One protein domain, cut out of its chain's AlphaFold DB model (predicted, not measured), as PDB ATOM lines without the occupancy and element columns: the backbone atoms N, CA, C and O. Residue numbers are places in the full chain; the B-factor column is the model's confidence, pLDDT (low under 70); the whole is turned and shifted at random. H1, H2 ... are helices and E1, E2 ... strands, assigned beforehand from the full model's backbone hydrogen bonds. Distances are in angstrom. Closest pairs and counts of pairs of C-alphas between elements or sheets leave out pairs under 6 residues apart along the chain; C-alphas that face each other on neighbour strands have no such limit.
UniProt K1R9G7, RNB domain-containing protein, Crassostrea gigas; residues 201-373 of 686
ATOM      1  N   LEU A 201     142.982 169.976 172.314       89.81
ATOM      2  CA  LEU A 201     143.764 170.861 171.454       89.81
ATOM      3  C   LEU A 201     143.017 172.168 171.180       89.81
ATOM      4  O   LEU A 201     141.804 172.180 170.943       89.81
ATOM      5  N   PHE A 202     143.768 173.260 171.145       89.62
ATOM      6  CA  PHE A 202     143.286 174.590 170.807       89.62
ATOM      7  C   PHE A 202     144.196 175.233 169.769       89.62
ATOM      8  O   PHE A 202     145.419 175.103 169.834       89.62
ATOM      9  N   ASN A 203     143.577 175.948 168.834       91.12
ATOM     10  CA  ASN A 203     144.278 176.875 167.961       91.12
ATOM     11  C   ASN A 203     144.603 178.123 168.788       91.12
ATOM     12  O   ASN A 203     143.707 178.890 169.130       91.12
ATOM     13  N   GLY A 204     145.868 178.288 169.162       93.25
ATOM     14  CA  GLY A 204     146.379 179.502 169.785       93.25
ATOM     15  C   GLY A 204     146.874 180.461 168.713       93.25
ATOM     16  O   GLY A 204     147.651 180.071 167.843       93.25
ATOM     17  N   TYR A 205     146.433 181.711 168.766       94.31
ATOM     18  CA  TYR A 205     146.973 182.773 167.928       94.31
ATOM     19  C   TYR A 205     148.142 183.430 168.647       94.31
ATOM     20  O   TYR A 205     147.982 183.898 169.774       94.31
ATOM     21  N   VAL A 206     149.302 183.483 168.004       95.06
ATOM     22  CA  VAL A 206     150.470 184.192 168.533       95.06
ATOM     23  C   VAL A 206     150.140 185.682 168.629       95.06
ATOM     24  O   VAL A 206     149.867 186.335 167.621       95.06
ATOM     25  N   HIS A 207     150.121 186.196 169.854       92.88
ATOM     26  CA  HIS A 207     149.745 187.567 170.185       92.88
ATOM     27  C   HIS A 207     150.975 188.456 170.352       92.88
ATOM     28  O   HIS A 207     151.073 189.509 169.728       92.88
ATOM     29  N   GLU A 208     151.943 187.992 171.138       92.19
ATOM     30  CA  GLU A 208     153.214 188.669 171.375       92.19
ATOM     31  C   GLU A 208     154.325 187.630 171.493       92.19
ATOM     32  O   GLU A 208     154.094 186.482 171.888       92.19
ATOM     33  N   VAL A 209     155.536 188.046 171.145       93.88
ATOM     34  CA  VAL A 209     156.752 187.261 171.326       93.88
ATOM     35  C   VAL A 209     157.753 188.108 172.095       93.88
ATOM     36  O   VAL A 209     157.902 189.298 171.826       93.88
ATOM     37  N   SER A 210     158.416 187.504 173.072       91.81
ATOM     38  CA  SER A 210     159.428 188.151 173.900       91.81
ATOM     39  C   SER A 210     160.677 187.278 173.983       91.81
ATOM     40  O   SER A 210     160.700 186.145 173.503       91.81
ATOM     41  N   THR A 211     161.739 187.786 174.609       90.25
ATOM     42  CA  THR A 211     162.962 187.004 174.869       90.25
ATOM     43  C   THR A 211     162.746 185.860 175.863       90.25
ATOM     44  O   THR A 211     163.640 185.031 176.021       90.25
ATOM     45  N   MET A 212     161.586 185.810 176.530       91.62
ATOM     46  CA  MET A 212     161.274 184.850 177.590       91.62
ATOM     47  C   MET A 212     160.121 183.913 177.234       91.62
ATOM     48  O   MET A 212     160.146 182.751 177.638       91.62
ATOM     49  N   ASP A 213     159.109 184.390 176.507       95.00
ATOM     50  CA  ASP A 213     157.880 183.647 176.241       95.00
ATOM     51  C   ASP A 213     157.220 183.984 174.892       95.00
ATOM     52  O   ASP A 213     157.451 185.024 174.272       95.00
ATOM     53  N   ILE A 214     156.372 183.058 174.443       96.50
ATOM     54  CA  ILE A 214     155.389 183.260 173.376       96.50
ATOM     55  C   ILE A 214     154.022 183.399 174.044       96.50
ATOM     56  O   ILE A 214     153.566 182.481 174.735       96.50
ATOM     57  N   VAL A 215     153.356 184.531 173.827       95.94
ATOM     58  CA  VAL A 215     152.018 184.810 174.356       95.94
ATOM     59  C   VAL A 215     150.973 184.428 173.315       95.94
ATOM     60  O   VAL A 215     151.027 184.857 172.162       95.94
ATOM     61  N   LEU A 216     149.997 183.627 173.728       95.88
ATOM     62  CA  LEU A 216     148.938 183.085 172.892       95.88
ATOM     63  C   LEU A 216     147.569 183.623 173.309       95.88
ATOM     64  O   LEU A 216     147.211 183.655 174.487       95.88
ATOM     65  N   CYS A 217     146.757 183.964 172.316       93.44
ATOM     66  CA  CYS A 217     145.330 184.183 172.477       93.44
ATOM     67  C   CYS A 217     144.574 182.931 172.022       93.44
ATOM     68  O   CYS A 217     144.751 182.465 170.898       93.44
ATOM     69  N   TYR A 218     143.722 182.386 172.890       90.00
ATOM     70  CA  TYR A 218     142.849 181.266 172.550       90.00
ATOM     71  C   TYR A 218     141.419 181.773 172.329       90.00
ATOM     72  O   TYR A 218     140.789 182.236 173.293       90.00
ATOM     73  N   PRO A 219     140.879 181.654 171.103       79.81
ATOM     74  CA  PRO A 219     139.488 181.976 170.801       79.81
ATOM     75  C   PRO A 219     138.522 181.320 171.790       79.81
ATOM     76  O   PRO A 219     138.696 180.159 172.168       79.81
ATOM     77  N   SER A 220     137.519 182.075 172.244       72.06
ATOM     78  CA  SER A 220     136.496 181.625 173.202       72.06
ATOM     79  C   SER A 220     137.010 181.177 174.590       72.06
ATOM     80  O   SER A 220     136.212 180.767 175.434       72.06
ATOM     81  N   LEU A 221     138.315 181.290 174.879       79.81
ATOM     82  CA  LEU A 221     138.956 180.880 176.139       79.81
ATOM     83  C   LEU A 221     139.696 182.031 176.841       79.81
ATOM     84  O   LEU A 221     140.697 181.846 177.535       79.81
ATOM     85  N   ARG A 222     139.150 183.245 176.737       79.19
ATOM     86  CA  ARG A 222     139.743 184.472 177.304       79.19
ATOM     87  C   ARG A 222     139.962 184.421 178.817       79.19
ATOM     88  O   ARG A 222     140.867 185.074 179.325       79.19
ATOM     89  N   ARG A 223     139.152 183.641 179.540       83.38
ATOM     90  CA  ARG A 223     139.211 183.508 181.010       83.38
ATOM     91  C   ARG A 223     140.290 182.545 181.505       83.38
ATOM     92  O   ARG A 223     140.390 182.341 182.712       83.38
ATOM     93  N   LEU A 224     141.057 181.934 180.601       86.62
ATOM     94  CA  LEU A 224     142.191 181.116 181.003       86.62
ATOM     95  C   LEU A 224     143.207 181.941 181.810       86.62
ATOM     96  O   LEU A 224     143.419 183.116 181.489       86.62
ATOM     97  N   PRO A 225     143.850 181.334 182.824       88.38
ATOM     98  CA  PRO A 225     144.971 181.944 183.525       88.38
ATOM     99  C   PRO A 225     146.071 182.405 182.566       88.38
ATOM    100  O   PRO A 225     146.300 181.796 181.521       88.38
ATOM    101  N   THR A 226     146.818 183.438 182.957       90.31
ATOM    102  CA  THR A 226     147.960 183.941 182.177       90.31
ATOM    103  C   THR A 226     149.001 182.854 181.912       90.31
ATOM    104  O   THR A 226     149.500 182.750 180.797       90.31
ATOM    105  N   VAL A 227     149.268 181.993 182.898       90.19
ATOM    106  CA  VAL A 227     150.174 180.837 182.766       90.19
ATOM    107  C   VAL A 227     149.726 179.844 181.687       90.19
ATOM    108  O   VAL A 227     150.555 179.205 181.054       90.19
ATOM    109  N   SER A 228     148.423 179.760 181.405       91.94
ATOM    110  CA  SER A 228     147.880 178.920 180.332       91.94
ATOM    111  C   SER A 228     148.066 179.528 178.948       91.94
ATOM    112  O   SER A 228     147.991 178.813 177.957       91.94
ATOM    113  N   LYS A 229     148.249 180.850 178.884       94.00
ATOM    114  CA  LYS A 229     148.378 181.639 177.655       94.00
ATOM    115  C   LYS A 229     149.832 181.895 177.265       94.00
ATOM    116  O   LYS A 229     150.067 182.549 176.259       94.00
ATOM    117  N   ARG A 230     150.807 181.430 178.046       95.38
ATOM    118  CA  ARG A 230     152.230 181.692 177.810       95.38
ATOM    119  C   ARG A 230     152.992 180.390 177.655       95.38
ATOM    120  O   ARG A 230     152.811 179.470 178.449       95.38
ATOM    121  N   ILE A 231     153.858 180.334 176.653       96.56
ATOM    122  CA  ILE A 231     154.819 179.248 176.467       96.56
ATOM    123  C   ILE A 231     156.216 179.833 176.684       96.56
ATOM    124  O   ILE A 231     156.710 180.540 175.806       96.56
ATOM    125  N   PRO A 232     156.843 179.580 177.845       95.50
ATOM    126  CA  PRO A 232     158.223 179.976 178.087       95.50
ATOM    127  C   PRO A 232     159.181 179.354 177.061       95.50
ATOM    128  O   PRO A 232     159.029 178.194 176.683       95.50
ATOM    129  N   LEU A 233     160.188 180.102 176.612       94.25
ATOM    130  CA  LEU A 233     161.127 179.615 175.593       94.25
ATOM    131  C   LEU A 233     162.047 178.508 176.123       94.25
ATOM    132  O   LEU A 233     162.424 177.612 175.372       94.25
ATOM    133  N   ASN A 234     162.365 178.515 177.422       91.12
ATOM    134  CA  ASN A 234     163.225 177.504 178.046       91.12
ATOM    135  C   ASN A 234     162.616 176.090 178.028       91.12
ATOM    136  O   ASN A 234     163.360 175.116 178.020       91.12
ATOM    137  N   ILE A 235     161.285 175.960 177.968       93.56
ATOM    138  CA  ILE A 235     160.606 174.655 177.901       93.56
ATOM    139  C   ILE A 235     160.397 174.149 176.465       93.56
ATOM    140  O   ILE A 235     159.811 173.087 176.270       93.56
ATOM    141  N   LEU A 236     160.860 174.893 175.451       92.88
ATOM    142  CA  LEU A 236     160.842 174.461 174.047       92.88
ATOM    143  C   LEU A 236     162.058 173.604 173.664       92.88
ATOM    144  O   LEU A 236     162.150 173.191 172.509       92.88
ATOM    145  N   GLN A 237     162.968 173.348 174.615       85.06
ATOM    146  CA  GLN A 237     164.161 172.509 174.444       85.06
ATOM    147  C   GLN A 237     165.049 172.959 173.267       85.06
ATOM    148  O   GLN A 237     165.592 172.150 172.517       85.06
ATOM    149  N   THR A 238     165.192 174.273 173.076       85.94
ATOM    150  CA  THR A 238     166.102 174.839 172.072       85.94
ATOM    151  C   THR A 238     167.511 174.997 172.624       85.94
ATOM    152  O   THR A 238     167.694 175.463 173.747       85.94
ATOM    153  N   ARG A 239     168.517 174.668 171.807       77.25
ATOM    154  CA  ARG A 239     169.942 174.789 172.167       77.25
ATOM    155  C   ARG A 239     170.564 176.123 171.772       77.25
ATOM    156  O   ARG A 239     171.601 176.507 172.305       77.25
ATOM    157  N   GLU A 240     169.933 176.830 170.842       82.88
ATOM    158  CA  GLU A 240     170.370 178.149 170.403       82.88
ATOM    159  C   GLU A 240     169.516 179.247 171.023       82.88
ATOM    160  O   GLU A 240     168.352 179.047 171.372       82.88
ATOM    161  N   ARG A 241     170.121 180.430 171.155       84.62
ATOM    162  CA  ARG A 241     169.392 181.610 171.605       84.62
ATOM    163  C   ARG A 241     168.391 182.037 170.528       84.62
ATOM    164  O   ARG A 241     168.757 182.029 169.351       84.62
ATOM    165  N   PRO A 242     167.177 182.454 170.923       89.06
ATOM    166  CA  PRO A 242     166.201 183.001 169.992       89.06
ATOM    167  C   PRO A 242     166.767 184.201 169.234       89.06
ATOM    168  O   PRO A 242     167.464 185.036 169.822       89.06
ATOM    169  N   CYS A 243     166.431 184.317 167.952       89.25
ATOM    170  CA  CYS A 243     166.732 185.504 167.162       89.25
ATOM    171  C   CYS A 243     165.453 186.285 166.844       89.25
ATOM    172  O   CYS A 243     164.389 185.714 166.607       89.25
ATOM    173  N   PHE A 244     165.569 187.614 166.856       89.12
ATOM    174  CA  PHE A 244     164.475 188.522 166.528       89.12
ATOM    175  C   PHE A 244     164.715 189.149 165.165       89.12
ATOM    176  O   PHE A 244     165.795 189.674 164.883       89.12
ATOM    177  N   ILE A 245     163.692 189.092 164.324       85.88
ATOM    178  CA  ILE A 245     163.683 189.662 162.985       85.88
ATOM    179  C   ILE A 245     162.576 190.710 162.955       85.88
ATOM    180  O   ILE A 245     161.440 190.430 163.325       85.88
ATOM    181  N   GLN A 246     162.879 191.919 162.492       75.00
ATOM    182  CA  GLN A 246     161.837 192.921 162.277       75.00
ATOM    183  C   GLN A 246     161.051 192.590 161.010       75.00
ATOM    184  O   GLN A 246     161.628 192.447 159.925       75.00
ATOM    185  N   SER A 247     159.727 192.481 161.133       67.75
ATOM    186  CA  SER A 247     158.869 192.317 159.965       67.75
ATOM    187  C   SER A 247     158.826 193.606 159.140       67.75
ATOM    188  O   SER A 247     158.754 194.718 159.661       67.75
ATOM    189  N   ARG A 248     158.868 193.462 157.810       62.38
ATOM    190  CA  ARG A 248     158.780 194.591 156.865       62.38
ATOM    191  C   ARG A 248     157.340 195.041 156.606       62.38
ATOM    192  O   ARG A 248     157.137 196.108 156.034       62.38
ATOM    193  N   THR A 249     156.358 194.204 156.938       56.62
ATOM    194  CA  THR A 249     154.935 194.399 156.602       56.62
ATOM    195  C   THR A 249     154.095 194.786 157.812       56.62
ATOM    196  O   THR A 249     153.125 195.526 157.663       56.62
ATOM    197  N   VAL A 250     154.472 194.319 158.999       62.56
ATOM    198  CA  VAL A 250     153.845 194.652 160.278       62.56
ATOM    199  C   VAL A 250     154.961 195.168 161.179       62.56
ATOM    200  O   VAL A 250     155.983 194.510 161.286       62.56
ATOM    201  N   ASN A 251     154.818 196.331 161.819       68.94
ATOM    202  CA  ASN A 251     155.843 196.858 162.736       68.94
ATOM    203  C   ASN A 251     155.847 196.076 164.067       68.94
ATOM    204  O   ASN A 251     155.477 196.606 165.112       68.94
ATOM    205  N   ARG A 252     156.143 194.776 163.998       78.94
ATOM    206  CA  ARG A 252     156.176 193.829 165.111       78.94
ATOM    207  C   ARG A 252     157.352 192.875 164.930       78.94
ATOM    208  O   ARG A 252     157.753 192.564 163.803       78.94
ATOM    209  N   ASP A 253     157.866 192.408 166.057       85.31
ATOM    210  CA  ASP A 253     158.978 191.474 166.091       85.31
ATOM    211  C   ASP A 253     158.530 190.063 165.688       85.31
ATOM    212  O   ASP A 253     157.450 189.594 166.055       85.31
ATOM    213  N   ILE A 254     159.380 189.387 164.921       90.25
ATOM    214  CA  ILE A 254     159.271 187.971 164.583       90.25
ATOM    215  C   ILE A 254     160.327 187.230 165.391       90.25
ATOM    216  O   ILE A 254     161.505 187.576 165.336       90.25
ATOM    217  N   LEU A 255     159.908 186.186 166.097       93.50
ATOM    218  CA  LEU A 255     160.800 185.321 166.859       93.50
ATOM    219  C   LEU A 255     161.140 184.082 166.029       93.50
ATOM    220  O   LEU A 255     160.249 183.290 165.741       93.50
ATOM    221  N   GLU A 256     162.401 183.875 165.667       93.12
ATOM    222  CA  GLU A 256     162.859 182.627 165.050       93.12
ATOM    223  C   GLU A 256     163.589 181.755 166.084       93.12
ATOM    224  O   GLU A 256     164.500 182.190 166.791       93.12
ATOM    225  N   MET A 257     163.115 180.513 166.200       93.62
ATOM    226  CA  MET A 257     163.622 179.491 167.117       93.62
ATOM    227  C   MET A 257     164.270 178.366 166.311       93.62
ATOM    228  O   MET A 257     163.719 177.973 165.282       93.62
ATOM    229  N   SER A 258     165.382 177.816 166.808       93.31
ATOM    230  CA  SER A 258     166.138 176.732 166.163       93.31
ATOM    231  C   SER A 258     166.278 175.510 167.075       93.31
ATOM    232  O   SER A 258     166.596 175.635 168.260       93.31
ATOM    233  N   TRP A 259     166.096 174.321 166.503       93.06
ATOM    234  CA  TRP A 259     166.191 173.023 167.173       93.06
ATOM    235  C   TRP A 259     167.235 172.113 166.527       93.06
ATOM    236  O   TRP A 259     167.568 172.237 165.346       93.06
ATOM    237  N   TYR A 260     167.717 171.178 167.345       91.19
ATOM    238  CA  TYR A 260     168.804 170.246 167.066       91.19
ATOM    239  C   TYR A 260     168.395 168.884 167.605       91.19
ATOM    240  O   TYR A 260     168.850 168.467 168.667       91.19
ATOM    241  N   ASN A 261     167.482 168.220 166.896       91.00
ATOM    242  CA  ASN A 261     166.822 167.030 167.422       91.00
ATOM    243  C   ASN A 261     167.041 165.830 166.501       91.00
ATOM    244  O   ASN A 261     167.073 165.952 165.273       91.00
ATOM    245  N   ARG A 262     167.135 164.643 167.100       92.81
ATOM    246  CA  ARG A 262     167.133 163.365 166.383       92.81
ATOM    247  C   ARG A 262     165.685 162.905 166.212       92.81
ATOM    248  O   ARG A 262     165.028 162.534 167.182       92.81
ATOM    249  N   LEU A 263     165.170 162.991 164.985       93.19
ATOM    250  CA  LEU A 263     163.762 162.756 164.651       93.19
ATOM    251  C   LEU A 263     163.644 161.638 163.615       93.19
ATOM    252  O   LEU A 263     163.813 161.863 162.422       93.19
ATOM    253  N   TYR A 264     163.345 160.426 164.056       93.38
ATOM    254  CA  TYR A 264     163.229 159.254 163.193       93.38
ATOM    255  C   TYR A 264     161.766 158.890 162.965       93.38
ATOM    256  O   TYR A 264     160.906 159.204 163.785       93.38
ATOM    257  N   SER A 265     161.474 158.187 161.876       90.06
ATOM    258  CA  SER A 265     160.120 157.720 161.562       90.06
ATOM    259  C   SER A 265     160.176 156.296 161.033       90.06
ATOM    260  O   SER A 265     160.923 156.006 160.101       90.06
ATOM    261  N   ILE A 266     159.351 155.411 161.600       87.94
ATOM    262  CA  ILE A 266     159.272 154.007 161.165       87.94
ATOM    263  C   ILE A 266     158.711 153.887 159.744       87.94
ATOM    264  O   ILE A 266     159.108 153.010 158.980       87.94
ATOM    265  N   GLN A 267     157.766 154.755 159.384       82.56
ATOM    266  CA  GLN A 267     157.052 154.682 158.108       82.56
ATOM    267  C   GLN A 267     157.679 155.546 157.012       82.56
ATOM    268  O   GLN A 267     157.195 155.557 155.875       82.56
ATOM    269  N   HIS A 268     158.737 156.294 157.330       76.19
ATOM    270  CA  HIS A 268     159.340 157.201 156.375       76.19
ATOM    271  C   HIS A 268     160.025 156.439 155.243       76.19
ATOM    272  O   HIS A 268     161.011 155.729 155.424       76.19
ATOM    273  N   LYS A 269     159.504 156.628 154.030       65.19
ATOM    274  CA  LYS A 269     160.172 156.192 152.808       65.19
ATOM    275  C   LYS A 269     161.124 157.299 152.384       65.19
ATOM    276  O   LYS A 269     160.658 158.386 152.050       65.19
ATOM    277  N   LEU A 270     162.428 157.016 152.379       62.41
ATOM    278  CA  LEU A 270     163.456 157.933 151.879       62.41
ATOM    279  C   LEU A 270     163.105 158.356 150.445       62.41
ATOM    280  O   LEU A 270     163.273 157.584 149.504       62.41
ATOM    281  N   LYS A 271     162.577 159.573 150.274       61.25
ATOM    282  CA  LYS A 271     162.279 160.116 148.941       61.25
ATOM    283  C   LYS A 271     163.555 160.611 148.262       61.25
ATOM    284  O   LYS A 271     163.700 160.437 147.054       61.25
ATOM    285  N   LYS A 272     164.466 161.227 149.026       66.12
ATOM    286  CA  LYS A 272     165.783 161.690 148.570       66.12
ATOM    287  C   LYS A 272     166.679 161.990 149.776       66.12
ATOM    288  O   LYS A 272     166.283 162.783 150.618       66.12
ATOM    289  N   GLN A 273     167.879 161.411 149.832       70.69
ATOM    290  CA  GLN A 273     168.882 161.821 150.821       70.69
ATOM    291  C   GLN A 273     169.370 163.239 150.519       70.69
ATOM    292  O   GLN A 273     169.626 163.601 149.362       70.69
ATOM    293  N   ARG A 274     169.489 164.050 151.567       75.75
ATOM    294  CA  ARG A 274     170.114 165.366 151.494       75.75
ATOM    295  C   ARG A 274     171.625 165.206 151.389       75.75
ATOM    296  O   ARG A 274     172.194 164.223 151.842       75.75
ATOM    297  N   LYS A 275     172.271 166.178 150.746       76.12
ATOM    298  CA  LYS A 275     173.735 166.210 150.600       76.12
ATOM    299  C   LYS A 275     174.422 166.957 151.745       76.12
ATOM    300  O   LYS A 275     175.626 166.823 151.910       76.12
ATOM    301  N   ASP A 276     173.667 167.764 152.485       80.25
ATOM    302  CA  ASP A 276     174.141 168.632 153.553       80.25
ATOM    303  C   ASP A 276     173.185 168.607 154.759       80.25
ATOM    304  O   ASP A 276     172.005 168.268 154.634       80.25
ATOM    305  N   ASN A 277     173.694 168.997 155.931       81.81
ATOM    306  CA  ASN A 277     172.898 169.206 157.146       81.81
ATOM    307  C   ASN A 277     172.628 170.705 157.381       81.81
ATOM    308  O   ASN A 277     172.831 171.238 158.473       81.81
ATOM    309  N   SER A 278     172.240 171.429 156.325       84.62
ATOM    310  CA  SER A 278     171.843 172.834 156.460       84.62
ATOM    311  C   SER A 278     170.498 172.952 157.182       84.62
ATOM    312  O   SER A 278     169.626 172.086 157.030       84.62
ATOM    313  N   SER A 279     170.345 174.022 157.971       86.06
ATOM    314  CA  SER A 279     169.140 174.257 158.769       86.06
ATOM    315  C   SER A 279     167.903 174.380 157.880       86.06
ATOM    316  O   SER A 279     167.875 175.178 156.942       86.06
ATOM    317  N   ILE A 280     166.888 173.572 158.175       90.69
ATOM    318  CA  ILE A 280     165.617 173.547 157.456       90.69
ATOM    319  C   ILE A 280     164.654 174.554 158.082       90.69
ATOM    320  O   ILE A 280     164.425 174.522 159.283       90.69
ATOM    321  N   ARG A 281     163.998 175.390 157.279       92.31
ATOM    322  CA  ARG A 281     162.949 176.284 157.787       92.31
ATOM    323  C   ARG A 281     161.587 175.601 157.689       92.31
ATOM    324  O   ARG A 281     161.166 175.205 156.604       92.31
ATOM    325  N   LEU A 282     160.898 175.453 158.811       93.12
ATOM    326  CA  LEU A 282     159.536 174.934 158.864       93.12
ATOM    327  C   LEU A 282     158.532 175.993 158.414       93.12
ATOM    328  O   LEU A 282     158.704 177.180 158.683       93.12
ATOM    329  N   ASN A 283     157.465 175.557 157.749       92.00
ATOM    330  CA  ASN A 283     156.393 176.419 157.273       92.00
ATOM    331  C   ASN A 283     155.540 176.946 158.449       92.00
ATOM    332  O   ASN A 283     154.767 176.174 159.028       92.00
ATOM    333  N   PRO A 284     155.584 178.254 158.770       90.62
ATOM    334  CA  PRO A 284     154.813 178.816 159.880       90.62
ATOM    335  C   PRO A 284     153.303 178.894 159.602       90.62
ATOM    336  O   PRO A 284     152.515 179.100 160.522       90.62
ATOM    337  N   TYR A 285     152.875 178.708 158.350       89.50
ATOM    338  CA  TYR A 285     151.500 178.934 157.896       89.50
ATOM    339  C   TYR A 285     150.811 177.660 157.388       89.50
ATOM    340  O   TYR A 285     149.911 177.715 156.548       89.50
ATOM    341  N   SER A 286     151.181 176.491 157.917       84.88
ATOM    342  CA  SER A 286     150.621 175.194 157.499       84.88
ATOM    343  C   SER A 286     149.082 175.129 157.596       84.88
ATOM    344  O   SER A 286     148.428 174.529 156.738       84.88
ATOM    345  N   THR A 287     148.482 175.825 158.567       86.19
ATOM    346  CA  THR A 287     147.028 175.889 158.825       86.19
ATOM    347  C   THR A 287     146.349 177.167 158.311       86.19
ATOM    348  O   THR A 287     145.117 177.260 158.325       86.19
ATOM    349  N   ILE A 288     147.122 178.134 157.807       88.25
ATOM    350  CA  ILE A 288     146.648 179.454 157.372       88.25
ATOM    351  C   ILE A 288     146.668 179.553 155.849       88.25
ATOM    352  O   ILE A 288     147.570 179.076 155.173       88.25
ATOM    353  N   SER A 289     145.656 180.207 155.301       86.81
ATOM    354  CA  SER A 289     145.662 180.714 153.937       86.81
ATOM    355  C   SER A 289     145.611 182.233 153.972       86.81
ATOM    356  O   SER A 289     144.977 182.809 154.854       86.81
ATOM    357  N   PHE A 290     146.238 182.881 153.000       86.06
ATOM    358  CA  PHE A 290     146.172 184.330 152.880       86.06
ATOM    359  C   PHE A 290     145.189 184.732 151.787       86.06
ATOM    360  O   PHE A 290     144.988 184.017 150.798       86.06
ATOM    361  N   GLN A 291     144.556 185.880 151.993       83.50
ATOM    362  CA  GLN A 291     143.679 186.529 151.025       83.50
ATOM    363  C   GLN A 291     143.974 188.026 150.991       83.50
ATOM    364  O   GLN A 291     144.534 188.578 151.942       83.50
ATOM    365  N   GLN A 292     143.599 188.686 149.899       85.06
ATOM    366  CA  GLN A 292     143.793 190.125 149.789       85.06
ATOM    367  C   GLN A 292     142.891 190.853 150.786       85.06
ATOM    368  O   GLN A 292     141.697 190.561 150.896       85.06
ATOM    369  N   LYS A 293     143.449 191.848 151.479       85.00
ATOM    370  CA  LYS A 293     142.703 192.665 152.445       85.00
ATOM    371  C   LYS A 293     141.484 193.336 151.802       85.00
ATOM    372  O   LYS A 293     140.420 193.376 152.413       85.00
ATOM    373  N   GLN A 294     141.605 193.774 150.545       84.19
ATOM    374  CA  GLN A 294     140.495 194.364 149.794       84.19
ATOM    375  C   GLN A 294     139.334 193.381 149.587       84.19
ATOM    376  O   GLN A 294     138.185 193.738 149.829       84.19
ATOM    377  N   GLN A 295     139.629 192.138 149.196       84.56
ATOM    378  CA  GLN A 295     138.613 191.094 149.007       84.56
ATOM    379  C   GLN A 295     137.887 190.789 150.322       84.56
ATOM    380  O   GLN A 295     136.663 190.696 150.352       84.56
ATOM    381  N   TRP A 296     138.629 190.711 151.431       86.44
ATOM    382  CA  TRP A 296     138.040 190.529 152.758       86.44
ATOM    383  C   TRP A 296     137.067 191.657 153.127       86.44
ATOM    384  O   TRP A 296     135.941 191.405 153.552       86.44
ATOM    385  N   ILE A 297     137.467 192.910 152.899       86.19
ATOM    386  CA  ILE A 297     136.609 194.077 153.132       86.19
ATOM    387  C   ILE A 297     135.375 194.038 152.226       86.19
ATOM    388  O   ILE A 297     134.275 194.330 152.688       86.19
ATOM    389  N   ASN A 298     135.523 193.653 150.958       86.81
ATOM    390  CA  ASN A 298     134.404 193.540 150.024       86.81
ATOM    391  C   ASN A 298     133.395 192.473 150.474       86.81
ATOM    392  O   ASN A 298     132.191 192.740 150.453       86.81
ATOM    393  N   LEU A 299     133.870 191.316 150.953       87.50
ATOM    394  CA  LEU A 299     133.028 190.270 151.541       87.50
ATOM    395  C   LEU A 299     132.240 190.804 152.742       87.50
ATOM    396  O   LEU A 299     131.021 190.642 152.796       87.50
ATOM    397  N   LEU A 300     132.900 191.516 153.659       87.31
ATOM    398  CA  LEU A 300     132.241 192.150 154.802       87.31
ATOM    399  C   LEU A 300     131.211 193.206 154.358       87.31
ATOM    400  O   LEU A 300     130.063 193.169 154.797       87.31
ATOM    401  N   LYS A 301     131.560 194.107 153.426       86.94
ATOM    402  CA  LYS A 301     130.637 195.121 152.873       86.94
ATOM    403  C   LYS A 301     129.405 194.470 152.224       86.94
ATOM    404  O   LYS A 301     128.293 194.979 152.380       86.94
ATOM    405  N   ALA A 302     129.586 193.375 151.484       86.50
ATOM    406  CA  ALA A 302     128.499 192.637 150.843       86.50
ATOM    407  C   ALA A 302     127.605 191.922 151.868       86.50
ATOM    408  O   ALA A 302     126.379 191.973 151.734       86.50
ATOM    409  N   CYS A 303     128.212 191.342 152.905       84.94
ATOM    410  CA  CYS A 303     127.542 190.734 154.052       84.94
ATOM    411  C   CYS A 303     126.652 191.754 154.779       84.94
ATOM    412  O   CYS A 303     125.441 191.570 154.858       84.94
ATOM    413  N   PHE A 304     127.199 192.900 155.202       80.94
ATOM    414  CA  PHE A 304     126.428 193.932 155.911       80.94
ATOM    415  C   PHE A 304     125.325 194.574 155.059       80.94
ATOM    416  O   PHE A 304     124.276 194.942 155.581       80.94
ATOM    417  N   LYS A 305     125.514 194.678 153.734       84.62
ATOM    418  CA  LYS A 305     124.462 195.140 152.805       84.62
ATOM    419  C   LYS A 305     123.438 194.051 152.449       84.62
ATOM    420  O   LYS A 305     122.542 194.336 151.656       84.62
ATOM    421  N   ARG A 306     123.581 192.821 152.964       80.81
ATOM    422  CA  ARG A 306     122.776 191.633 152.611       80.81
ATOM    423  C   ARG A 306     122.693 191.382 151.098       80.81
ATOM    424  O   ARG A 306     121.681 190.921 150.570       80.81
ATOM    425  N   LYS A 307     123.768 191.697 150.366       82.06
ATOM    426  CA  LYS A 307     123.859 191.527 148.906       82.06
ATOM    427  C   LYS A 307     124.463 190.165 148.568       82.06
ATOM    428  O   LYS A 307     125.644 190.058 148.249       82.06
ATOM    429  N   THR A 308     123.633 189.126 148.593       79.94
ATOM    430  CA  THR A 308     124.037 187.725 148.363       79.94
ATOM    431  C   THR A 308     124.681 187.475 146.996       79.94
ATOM    432  O   THR A 308     125.645 186.718 146.901       79.94
ATOM    433  N   ARG A 309     124.220 188.165 145.941       78.75
ATOM    434  CA  ARG A 309     124.827 188.090 144.598       78.75
ATOM    435  C   ARG A 309     126.289 188.544 144.603       78.75
ATOM    436  O   ARG A 309     127.130 187.869 144.027       78.75
ATOM    437  N   ASN A 310     126.596 189.625 145.321       81.31
ATOM    438  CA  ASN A 310     127.952 190.169 145.400       81.31
ATOM    439  C   ASN A 310     128.894 189.242 146.182       81.31
ATOM    440  O   ASN A 310     130.049 189.114 145.800       81.31
ATOM    441  N   LEU A 311     128.407 188.570 147.236       81.44
ATOM    442  CA  LEU A 311     129.196 187.569 147.972       81.44
ATOM    443  C   LEU A 311     129.650 186.431 147.056       81.44
ATOM    444  O   LEU A 311     130.800 186.004 147.111       81.44
ATOM    445  N   ARG A 312     128.740 185.957 146.200       81.62
ATOM    446  CA  ARG A 312     129.029 184.887 145.249       81.62
ATOM    447  C   ARG A 312     130.044 185.328 144.199       81.62
ATOM    448  O   ARG A 312     131.031 184.631 144.001       81.62
ATOM    449  N   THR A 313     129.850 186.508 143.611       82.88
ATOM    450  CA  THR A 313     130.798 187.093 142.654       82.88
ATOM    451  C   THR A 313     132.196 187.249 143.254       82.88
ATOM    452  O   THR A 313     133.174 186.938 142.585       82.88
ATOM    453  N   GLU A 314     132.313 187.658 144.520       81.81
ATOM    454  CA  GLU A 314     133.621 187.857 145.158       81.81
ATOM    455  C   GLU A 314     134.372 186.541 145.420       81.81
ATOM    456  O   GLU A 314     135.596 186.506 145.311       81.81
ATOM    457  N   ILE A 315     133.651 185.448 145.707       81.06
ATOM    458  CA  ILE A 315     134.240 184.103 145.846       81.06
ATOM    459  C   ILE A 315     134.535 183.456 144.488       81.06
ATOM    460  O   ILE A 315     135.538 182.761 144.347       81.06
ATOM    461  N   GLU A 316     133.695 183.672 143.475       76.19
ATOM    462  CA  GLU A 316     133.917 183.148 142.119       76.19
ATOM    463  C   GLU A 316     135.087 183.861 141.414       76.19
ATOM    464  O   GLU A 316     135.854 183.221 140.698       76.19
ATOM    465  N   ASN A 317     135.283 185.157 141.680       69.12
ATOM    466  CA  ASN A 317     136.429 185.943 141.202       69.12
ATOM    467  C   ASN A 317     137.721 185.687 141.997       69.12
ATOM    468  O   ASN A 317     138.777 186.255 141.696       69.12
ATOM    469  N   GLU A 318     137.654 184.869 143.043       67.88
ATOM    470  CA  GLU A 318     138.780 184.596 143.915       67.88
ATOM    471  C   GLU A 318     139.805 183.723 143.182       67.88
ATOM    472  O   GLU A 318     139.622 182.523 142.968       67.88
ATOM    473  N   VAL A 319     140.923 184.334 142.797       59.59
ATOM    474  CA  VAL A 319     142.032 183.621 142.164       59.59
ATOM    475  C   VAL A 319     142.531 182.530 143.120       59.59
ATOM    476  O   VAL A 319     142.966 182.824 144.232       59.59
ATOM    477  N   THR A 320     142.554 181.273 142.674       56.72
ATOM    478  CA  THR A 320     143.088 180.092 143.388       56.72
ATOM    479  C   THR A 320     144.606 180.127 143.625       56.72
ATOM    480  O   THR A 320     145.213 179.105 143.939       56.72
ATOM    481  N   LYS A 321     145.253 181.289 143.479       63.06
ATOM    482  CA  LYS A 321     146.678 181.450 143.763       63.06
ATOM    483  C   LYS A 321     146.886 181.482 145.269       63.06
ATOM    484  O   LYS A 321     146.277 182.284 145.974       63.06
ATOM    485  N   ASP A 322     147.782 180.627 145.743       65.94
ATOM    486  CA  ASP A 322     148.196 180.649 147.134       65.94
ATOM    487  C   ASP A 322     149.104 181.863 147.379       65.94
ATOM    488  O   ASP A 322     150.271 181.890 146.980       65.94
ATOM    489  N   PHE A 323     148.542 182.909 147.989       76.12
ATOM    490  CA  PHE A 323     149.267 184.143 148.302       76.12
ATOM    491  C   PHE A 323     150.353 183.942 149.367       76.12
ATOM    492  O   PHE A 323     151.179 184.836 149.548       76.12
ATOM    493  N   VAL A 324     150.384 182.779 150.032       74.00
ATOM    494  CA  VAL A 324     151.437 182.387 150.979       74.00
ATOM    495  C   VAL A 324     152.828 182.501 150.332       74.00
ATOM    496  O   VAL A 324     153.768 182.958 150.974       74.00
ATOM    497  N   ASN A 325     152.949 182.206 149.032       72.88
ATOM    498  CA  ASN A 325     154.206 182.318 148.285       72.88
ATOM    499  C   ASN A 325     154.728 183.750 148.118       72.88
ATOM    500  O   ASN A 325     155.817 183.917 147.598       72.88
ATOM    501  N   ASN A 326     153.983 184.786 148.508       74.44
ATOM    502  CA  ASN A 326     154.467 186.171 148.469       74.44
ATOM    503  C   ASN A 326     155.016 186.639 149.827       74.44
ATOM    504  O   ASN A 326     155.390 187.804 149.971       74.44
ATOM    505  N   ILE A 327     155.007 185.760 150.832       78.00
ATOM    506  CA  ILE A 327     155.348 186.065 152.218       78.00
ATOM    507  C   ILE A 327     156.774 185.592 152.479       78.00
ATOM    508  O   ILE A 327     157.099 184.422 152.280       78.00
ATOM    509  N   GLN A 328     157.634 186.510 152.922       78.06
ATOM    510  CA  GLN A 328     159.067 186.254 153.073       78.06
ATOM    511  C   GLN A 328     159.351 185.127 154.072       78.06
ATOM    512  O   GLN A 328     160.265 184.320 153.898       78.06
ATOM    513  N   GLU A 329     158.525 185.053 155.104       81.50
ATOM    514  CA  GLU A 329     158.562 184.069 156.169       81.50
ATOM    515  C   GLU A 329     158.270 182.646 155.661       81.50
ATOM    516  O   GLU A 329     158.694 181.689 156.297       81.50
ATOM    517  N   HIS A 330     157.619 182.491 154.499       84.44
ATOM    518  CA  HIS A 330     157.343 181.194 153.873       84.44
ATOM    519  C   HIS A 330     158.418 180.745 152.864       84.44
ATOM    520  O   HIS A 330     158.437 179.579 152.459       84.44
ATOM    521  N   TYR A 331     159.331 181.625 152.439       83.19
ATOM    522  CA  TYR A 331     160.312 181.269 151.411       83.19
ATOM    523  C   TYR A 331     161.219 180.112 151.830       83.19
ATOM    524  O   TYR A 331     161.823 180.129 152.907       83.19
ATOM    525  N   SER A 332     161.341 179.139 150.920       85.44
ATOM    526  CA  SER A 332     162.160 177.933 151.082       85.44
ATOM    527  C   SER A 332     161.822 177.140 152.347       85.44
ATOM    528  O   SER A 332     162.712 176.564 152.973       85.44
ATOM    529  N   THR A 333     160.545 177.136 152.737       90.00
ATOM    530  CA  THR A 333     160.069 176.359 153.882       90.00
ATOM    531  C   THR A 333     159.596 174.967 153.479       90.00
ATOM    532  O   THR A 333     159.270 174.707 152.319       90.00
ATOM    533  N   VAL A 334     159.554 174.062 154.454       90.00
ATOM    534  CA  VAL A 334     158.976 172.721 154.317       90.00
ATOM    535  C   VAL A 334     157.915 172.485 155.386       90.00
ATOM    536  O   VAL A 334     157.950 173.087 156.458       90.00
ATOM    537  N   ASP A 335     156.975 171.585 155.115       90.12
ATOM    538  CA  ASP A 335     155.891 171.284 156.057       90.12
ATOM    539  C   ASP A 335     156.304 170.326 157.188       90.12
ATOM    540  O   ASP A 335     155.605 170.234 158.198       90.12
ATOM    541  N   ASP A 336     157.410 169.588 157.031       90.38
ATOM    542  CA  ASP A 336     157.878 168.628 158.032       90.38
ATOM    543  C   ASP A 336     159.379 168.334 157.913       90.38
ATOM    544  O   ASP A 336     159.992 168.597 156.878       90.38
ATOM    545  N   VAL A 337     159.958 167.763 158.972       90.75
ATOM    546  CA  VAL A 337     161.389 167.437 159.075       90.75
ATOM    547  C   VAL A 337     161.613 166.014 159.575       90.75
ATOM    548  O   VAL A 337     160.793 165.455 160.305       90.75
ATOM    549  N   SER A 338     162.734 165.419 159.167       90.69
ATOM    550  CA  SER A 338     163.151 164.075 159.564       90.69
ATOM    551  C   SER A 338     164.678 163.963 159.559       90.69
ATOM    552  O   SER A 338     165.341 164.494 158.669       90.69
ATOM    553  N   SER A 339     165.245 163.254 160.536       90.38
ATOM    554  CA  SER A 339     166.656 162.843 160.550       90.38
ATOM    555  C   SER A 339     166.948 161.749 159.520       90.38
ATOM    556  O   SER A 339     168.103 161.557 159.153       90.38
ATOM    557  N   GLU A 340     165.921 161.055 159.016       86.62
ATOM    558  CA  GLU A 340     166.071 160.031 157.970       86.62
ATOM    559  C   GLU A 340     166.742 160.599 156.710       86.62
ATOM    560  O   GLU A 340     167.551 159.930 156.069       86.62
ATOM    561  N   ASP A 341     166.466 161.863 156.387       82.81
ATOM    562  CA  ASP A 341     166.971 162.516 155.178       82.81
ATOM    563  C   ASP A 341     168.476 162.823 155.225       82.81
ATOM    564  O   ASP A 341     169.070 163.089 154.179       82.81
ATOM    565  N   ILE A 342     169.096 162.789 156.411       83.00
ATOM    566  CA  ILE A 342     170.512 163.126 156.643       83.00
ATOM    567  C   ILE A 342     171.331 161.946 157.192       83.00
ATOM    568  O   ILE A 342     172.485 162.125 157.587       83.00
ATOM    569  N   LEU A 343     170.764 160.734 157.231       81.25
ATOM    570  CA  LEU A 343     171.493 159.541 157.672       81.25
ATOM    571  C   LEU A 343     172.754 159.329 156.822       81.25
ATOM    572  O   LEU A 343     172.683 159.262 155.596       81.25
ATOM    573  N   GLY A 344     173.907 159.216 157.486       74.25
ATOM    574  CA  GLY A 344     175.216 159.056 156.841       74.25
ATOM    575  C   GLY A 344     175.851 160.351 156.316       74.25
ATOM    576  O   GLY A 344     176.987 160.309 155.854       74.25
ATOM    577  N   VAL A 345     175.158 161.493 156.403       76.88
ATOM    578  CA  VAL A 345     175.698 162.821 156.044       76.88
ATOM    579  C   VAL A 345     176.429 163.447 157.229       76.88
ATOM    580  O   VAL A 345     177.487 164.048 157.067       76.88
ATOM    581  N   ASP A 346     175.857 163.301 158.422       71.00
ATOM    582  CA  ASP A 346     176.374 163.842 159.675       71.00
ATOM    583  C   ASP A 346     176.506 162.711 160.701       71.00
ATOM    584  O   ASP A 346     175.557 161.954 160.926       71.00
ATOM    585  N   SER A 347     177.672 162.609 161.344       74.25
ATOM    586  CA  SER A 347     177.938 161.646 162.419       74.25
ATOM    587  C   SER A 347     176.991 161.798 163.610       74.25
ATOM    588  O   SER A 347     176.695 160.813 164.275       74.25
ATOM    589  N   THR A 348     176.495 163.012 163.873       78.81
ATOM    590  CA  THR A 348     175.562 163.289 164.977       78.81
ATOM    591  C   THR A 348     174.122 162.888 164.654       78.81
ATOM    592  O   THR A 348     173.290 162.811 165.556       78.81
ATOM    593  N   GLN A 349     173.797 162.688 163.367       84.50
ATOM    594  CA  GLN A 349     172.447 162.396 162.861       84.50
ATOM    595  C   GLN A 349     171.356 163.375 163.345       84.50
ATOM    596  O   GLN A 349     170.157 163.064 163.358       84.50
ATOM    597  N   THR A 350     171.769 164.573 163.756       88.06
ATOM    598  CA  THR A 350     170.900 165.576 164.361       88.06
ATOM    599  C   THR A 350     170.345 166.491 163.283       88.06
ATOM    600  O   THR A 350     171.096 167.150 162.563       88.06
ATOM    601  N   CYS A 351     169.019 166.540 163.159       89.06
ATOM    602  CA  CYS A 351     168.361 167.376 162.167       89.06
ATOM    603  C   CYS A 351     168.264 168.813 162.687       89.06
ATOM    604  O   CYS A 351     167.680 169.061 163.747       89.06
ATOM    605  N   ARG A 352     168.848 169.754 161.938       92.12
ATOM    606  CA  ARG A 352     168.798 171.191 162.234       92.12
ATOM    607  C   ARG A 352     167.587 171.809 161.554       92.12
ATOM    608  O   ARG A 352     167.468 171.730 160.329       92.12
ATOM    609  N   TYR A 353     166.713 172.446 162.322       93.00
ATOM    610  CA  TYR A 353     165.559 173.144 161.762       93.00
ATOM    611  C   TYR A 353     165.146 174.363 162.585       93.00
ATOM    612  O   TYR A 353     165.410 174.424 163.783       93.00
ATOM    613  N   SER A 354     164.477 175.324 161.948       93.94
ATOM    614  CA  SER A 354     163.943 176.527 162.585       93.94
ATOM    615  C   SER A 354     162.466 176.753 162.268       93.94
ATOM    616  O   SER A 354     161.938 176.248 161.277       93.94
ATOM    617  N   LEU A 355     161.783 177.515 163.119       94.12
ATOM    618  CA  LEU A 355     160.407 177.972 162.927       94.12
ATOM    619  C   LEU A 355     160.298 179.418 163.405       94.12
ATOM    620  O   LEU A 355     160.741 179.742 164.508       94.12
ATOM    621  N   SER A 356     159.675 180.270 162.592       93.38
ATOM    622  CA  SER A 356     159.321 181.625 163.003       93.38
ATOM    623  C   SER A 356     157.943 181.660 163.667       93.38
ATOM    624  O   SER A 356     156.995 181.033 163.189       93.38
ATOM    625  N   PHE A 357     157.844 182.409 164.764       94.00
ATOM    626  CA  PHE A 357     156.619 182.761 165.469       94.00
ATOM    627  C   PHE A 357     156.252 184.208 165.135       94.00
ATOM    628  O   PHE A 357     157.001 185.139 165.429       94.00
ATOM    629  N   ASN A 358     155.098 184.377 164.493       91.06
ATOM    630  CA  ASN A 358     154.656 185.630 163.883       91.06
ATOM    631  C   ASN A 358     153.308 186.066 164.455       91.06
ATOM    632  O   ASN A 358     152.464 185.228 164.767       91.06
ATOM    633  N   TYR A 359     153.048 187.371 164.502       90.25
ATOM    634  CA  TYR A 359     151.755 187.895 164.945       90.25
ATOM    635  C   TYR A 359     150.571 187.333 164.135       90.25
ATOM    636  O   TYR A 359     150.503 187.467 162.909       90.25
ATOM    637  N   GLY A 360     149.603 186.719 164.817       89.75
ATOM    638  CA  GLY A 360     148.446 186.079 164.186       89.75
ATOM    639  C   GLY A 360     148.710 184.696 163.594       89.75
ATOM    640  O   GLY A 360     147.799 184.118 162.998       89.75
ATOM    641  N   GLN A 361     149.914 184.143 163.754       92.06
ATOM    642  CA  GLN A 361     150.183 182.748 163.423       92.06
ATOM    643  C   GLN A 361     149.352 181.820 164.306       92.06
ATOM    644  O   GLN A 361     149.157 182.080 165.492       92.06
ATOM    645  N   ILE A 362     148.892 180.715 163.727       93.00
ATOM    646  CA  ILE A 362     148.143 179.685 164.439       93.00
ATOM    647  C   ILE A 362     149.117 178.591 164.856       93.00
ATOM    648  O   ILE A 362     149.693 177.915 164.005       93.00
ATOM    649  N   VAL A 363     149.245 178.392 166.161       93.75
ATOM    650  CA  VAL A 363     149.962 177.269 166.768       93.75
ATOM    651  C   VAL A 363     148.968 176.354 167.470       93.75
ATOM    652  O   VAL A 363     147.996 176.814 168.071       93.75
ATOM    653  N   VAL A 364     149.178 175.043 167.385       93.25
ATOM    654  CA  VAL A 364     148.261 174.066 167.977       93.25
ATOM    655  C   VAL A 364     148.809 173.620 169.327       93.25
ATOM    656  O   VAL A 364     149.894 173.051 169.414       93.25
ATOM    657  N   VAL A 365     148.047 173.874 170.392       94.62
ATOM    658  CA  VAL A 365     148.465 173.583 171.769       94.62
ATOM    659  C   VAL A 365     147.439 172.698 172.457       94.62
ATOM    660  O   VAL A 365     146.250 173.014 172.486       94.62
ATOM    661  N   GLN A 366     147.894 171.593 173.046       94.00
ATOM    662  CA  GLN A 366     147.087 170.797 173.964       94.00
ATOM    663  C   GLN A 366     147.094 171.442 175.337       94.00
ATOM    664  O   GLN A 366     148.158 171.652 175.915       94.00
ATOM    665  N   ILE A 367     145.903 171.680 175.878       92.50
ATOM    666  CA  ILE A 367     145.714 172.085 177.265       92.50
ATOM    667  C   ILE A 367     145.138 170.891 178.033       92.50
ATOM    668  O   ILE A 367     144.174 170.254 177.591       92.50
ATOM    669  N   ALA A 368     145.739 170.591 179.179       93.06
ATOM    670  CA  ALA A 368     145.340 169.530 180.096       93.06
ATOM    671  C   ALA A 368     145.095 170.093 181.502       93.06
ATOM    672  O   ALA A 368     145.493 171.210 181.814       93.06
ATOM    673  N   GLY A 369     144.407 169.338 182.355       92.69
ATOM    674  CA  GLY A 369     144.244 169.704 183.760       92.69
ATOM    675  C   GLY A 369     145.469 169.297 184.572       92.69
ATOM    676  O   GLY A 369     145.743 168.104 184.690       92.69
ATOM    677  N   GLU A 370     146.172 170.257 185.164       91.56
ATOM    678  CA  GLU A 370     147.341 170.010 186.016       91.56
ATOM    679  C   GLU A 370     147.215 170.769 187.349       91.56
ATOM    680  O   GLU A 370     146.537 171.799 187.409       91.56
ATOM    681  N   PRO A 371     147.800 170.254 188.447       88.56
ATOM    682  CA  PRO A 371     147.809 170.957 189.722       88.56
ATOM    683  C   PRO A 371     148.767 172.151 189.660       88.56
ATOM    684  O   PRO A 371     149.964 171.978 189.459       88.56
ATOM    685  N   GLU A 372     148.233 173.341 189.895       85.44
ATOM    686  CA  GLU A 372     148.938 174.619 189.906       85.44
ATOM    687  C   GLU A 372     148.670 175.293 191.256       85.44
ATOM    688  O   GLU A 372     147.517 175.557 191.603       85.44
ATOM    689  N   HIS A 373     149.712 175.517 192.062       83.94
ATOM    690  CA  HIS A 373     149.590 176.093 193.415       83.94
ATOM    691  C   HIS A 373     148.518 175.411 194.301       83.94
ATOM    692  O   HIS A 373     147.821 176.055 195.083       83.94
TER     693      HIS A 373
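This is residues 201 to 373 of the 686 residues of the protein "RNB domain-containing protein" of Crassostrea gigas (UniProt K1R9G7). Two curled, strongly twisted sheets of four strands each meet over a few residues near their strands E1, E5 and E8, and E8 leads over into E9 of the other sheet; from this two-sheet body an arm reaches out along the longest axis, with strand E7 leading to a helical hairpin, H3 and H4, far from both sheets. Short helices lie by the sheets, H1 and H2 by one and H6 by the other, while H5 is close to E7 at the root of the arm. The printed part has 173 residues, with six named helices and nine named strands in the order E1 E2 H1 E3 H2 E4 E5 E6 E7 H3 H4 H5 H6 E8 E9, and its class is mixed, helices and strands. One sheet runs E4 E5 E8 E6 and is mixed; the other runs E3 E2 E1 E9 and is antiparallel throughout. The whole is loose, with a radius of gyration of the C-alphas of 19.9 A and spans of 63 by 49 by 34 A.

Start with E5, residues 253 to 265, which bends by 71 degrees at residue 262. It forms an antiparallel hairpin with E4, residues 243 to 246, where N 245 and O 254 are 2.8 A apart, within hydrogen-bond range. E8, residues 351 to 357, is also antiparallel to E5, with N 259 and O 353 at 2.8 A. Beyond E8 look for E6, residues 280 to 282, parallel to it, with N 282 and O 354 at 2.8 A; residues 281 to 282 also pair, parallel, with residues 333 to 334. H6, residues 339 to 342, is on this sheet but over none of its strands; its height is 4.0 A, only just above the sheet's level, and its closest C-alphas to E5 are Ser 339 and Leu 263, 5.0 A apart. In the other sheet, E1, residues 201 to 209, pairs with two strands in staggered fashion. Its residues 201 to 205 are antiparallel to E9, residues 362 to 372, with N 202 and O 365 at 2.8 A; its residues 205 to 209 form a hairpin with E2, residues 213 to 217, with N 207 and O 215 at 2.8 A. E3, residues 230 to 232, is the edge strand beside E2, antiparallel, with N 231 and O 214 at 2.9 A. H1, residues 226 to 229, is only just at this sheet's level, with a height of 3.7 A, and H2, residues 233 to 236, only grazes the sheet. Between the sheets, the closest C-alphas of E1 and E5 are those of Val 209 and Leu 255, 6.3 A apart. E7, residues 288 to 292, pairs with no named strand; its closest C-alpha to H5, residues 323 to 326, is Phe 290, 5.5 A from Phe 323. H3, residues 293 to 304, touches H4, residues 308 to 316, in a helical hairpin at a shallow tilt of 22 degrees, opposite ways, with the C-alphas of Ala 302 and Leu 311 closest at 5.9 A. H3 and H4 have every O i to N i+4 pair within hydrogen-bond range; H1, H2, H5 and H6 are too short for such a pair.

Find C-alpha 201 at (143.764, 170.861, 171.454), where E1 begins its 20.9 A. E5 runs 34.1 A from C-alpha 253 at (158.978, 191.474, 166.091), and E8 spans 19.6 A. H3 covers 16.7 A and H4 12.6 A. E9 runs 26.0 A, bends by 72 degrees at residue 369, and ends at C-alpha 372, (148.938, 174.619, 189.906).

The farthest C-alphas, those of Lys 305 and Ser 347, are 63.8 A apart. The printed part has no cut, and its long links are E5 to E6 and H5 to H6. Mean pLDDT of the printed part is 85.0; residues 247 to 251, 269 to 272 and 317 to 322 are under 70.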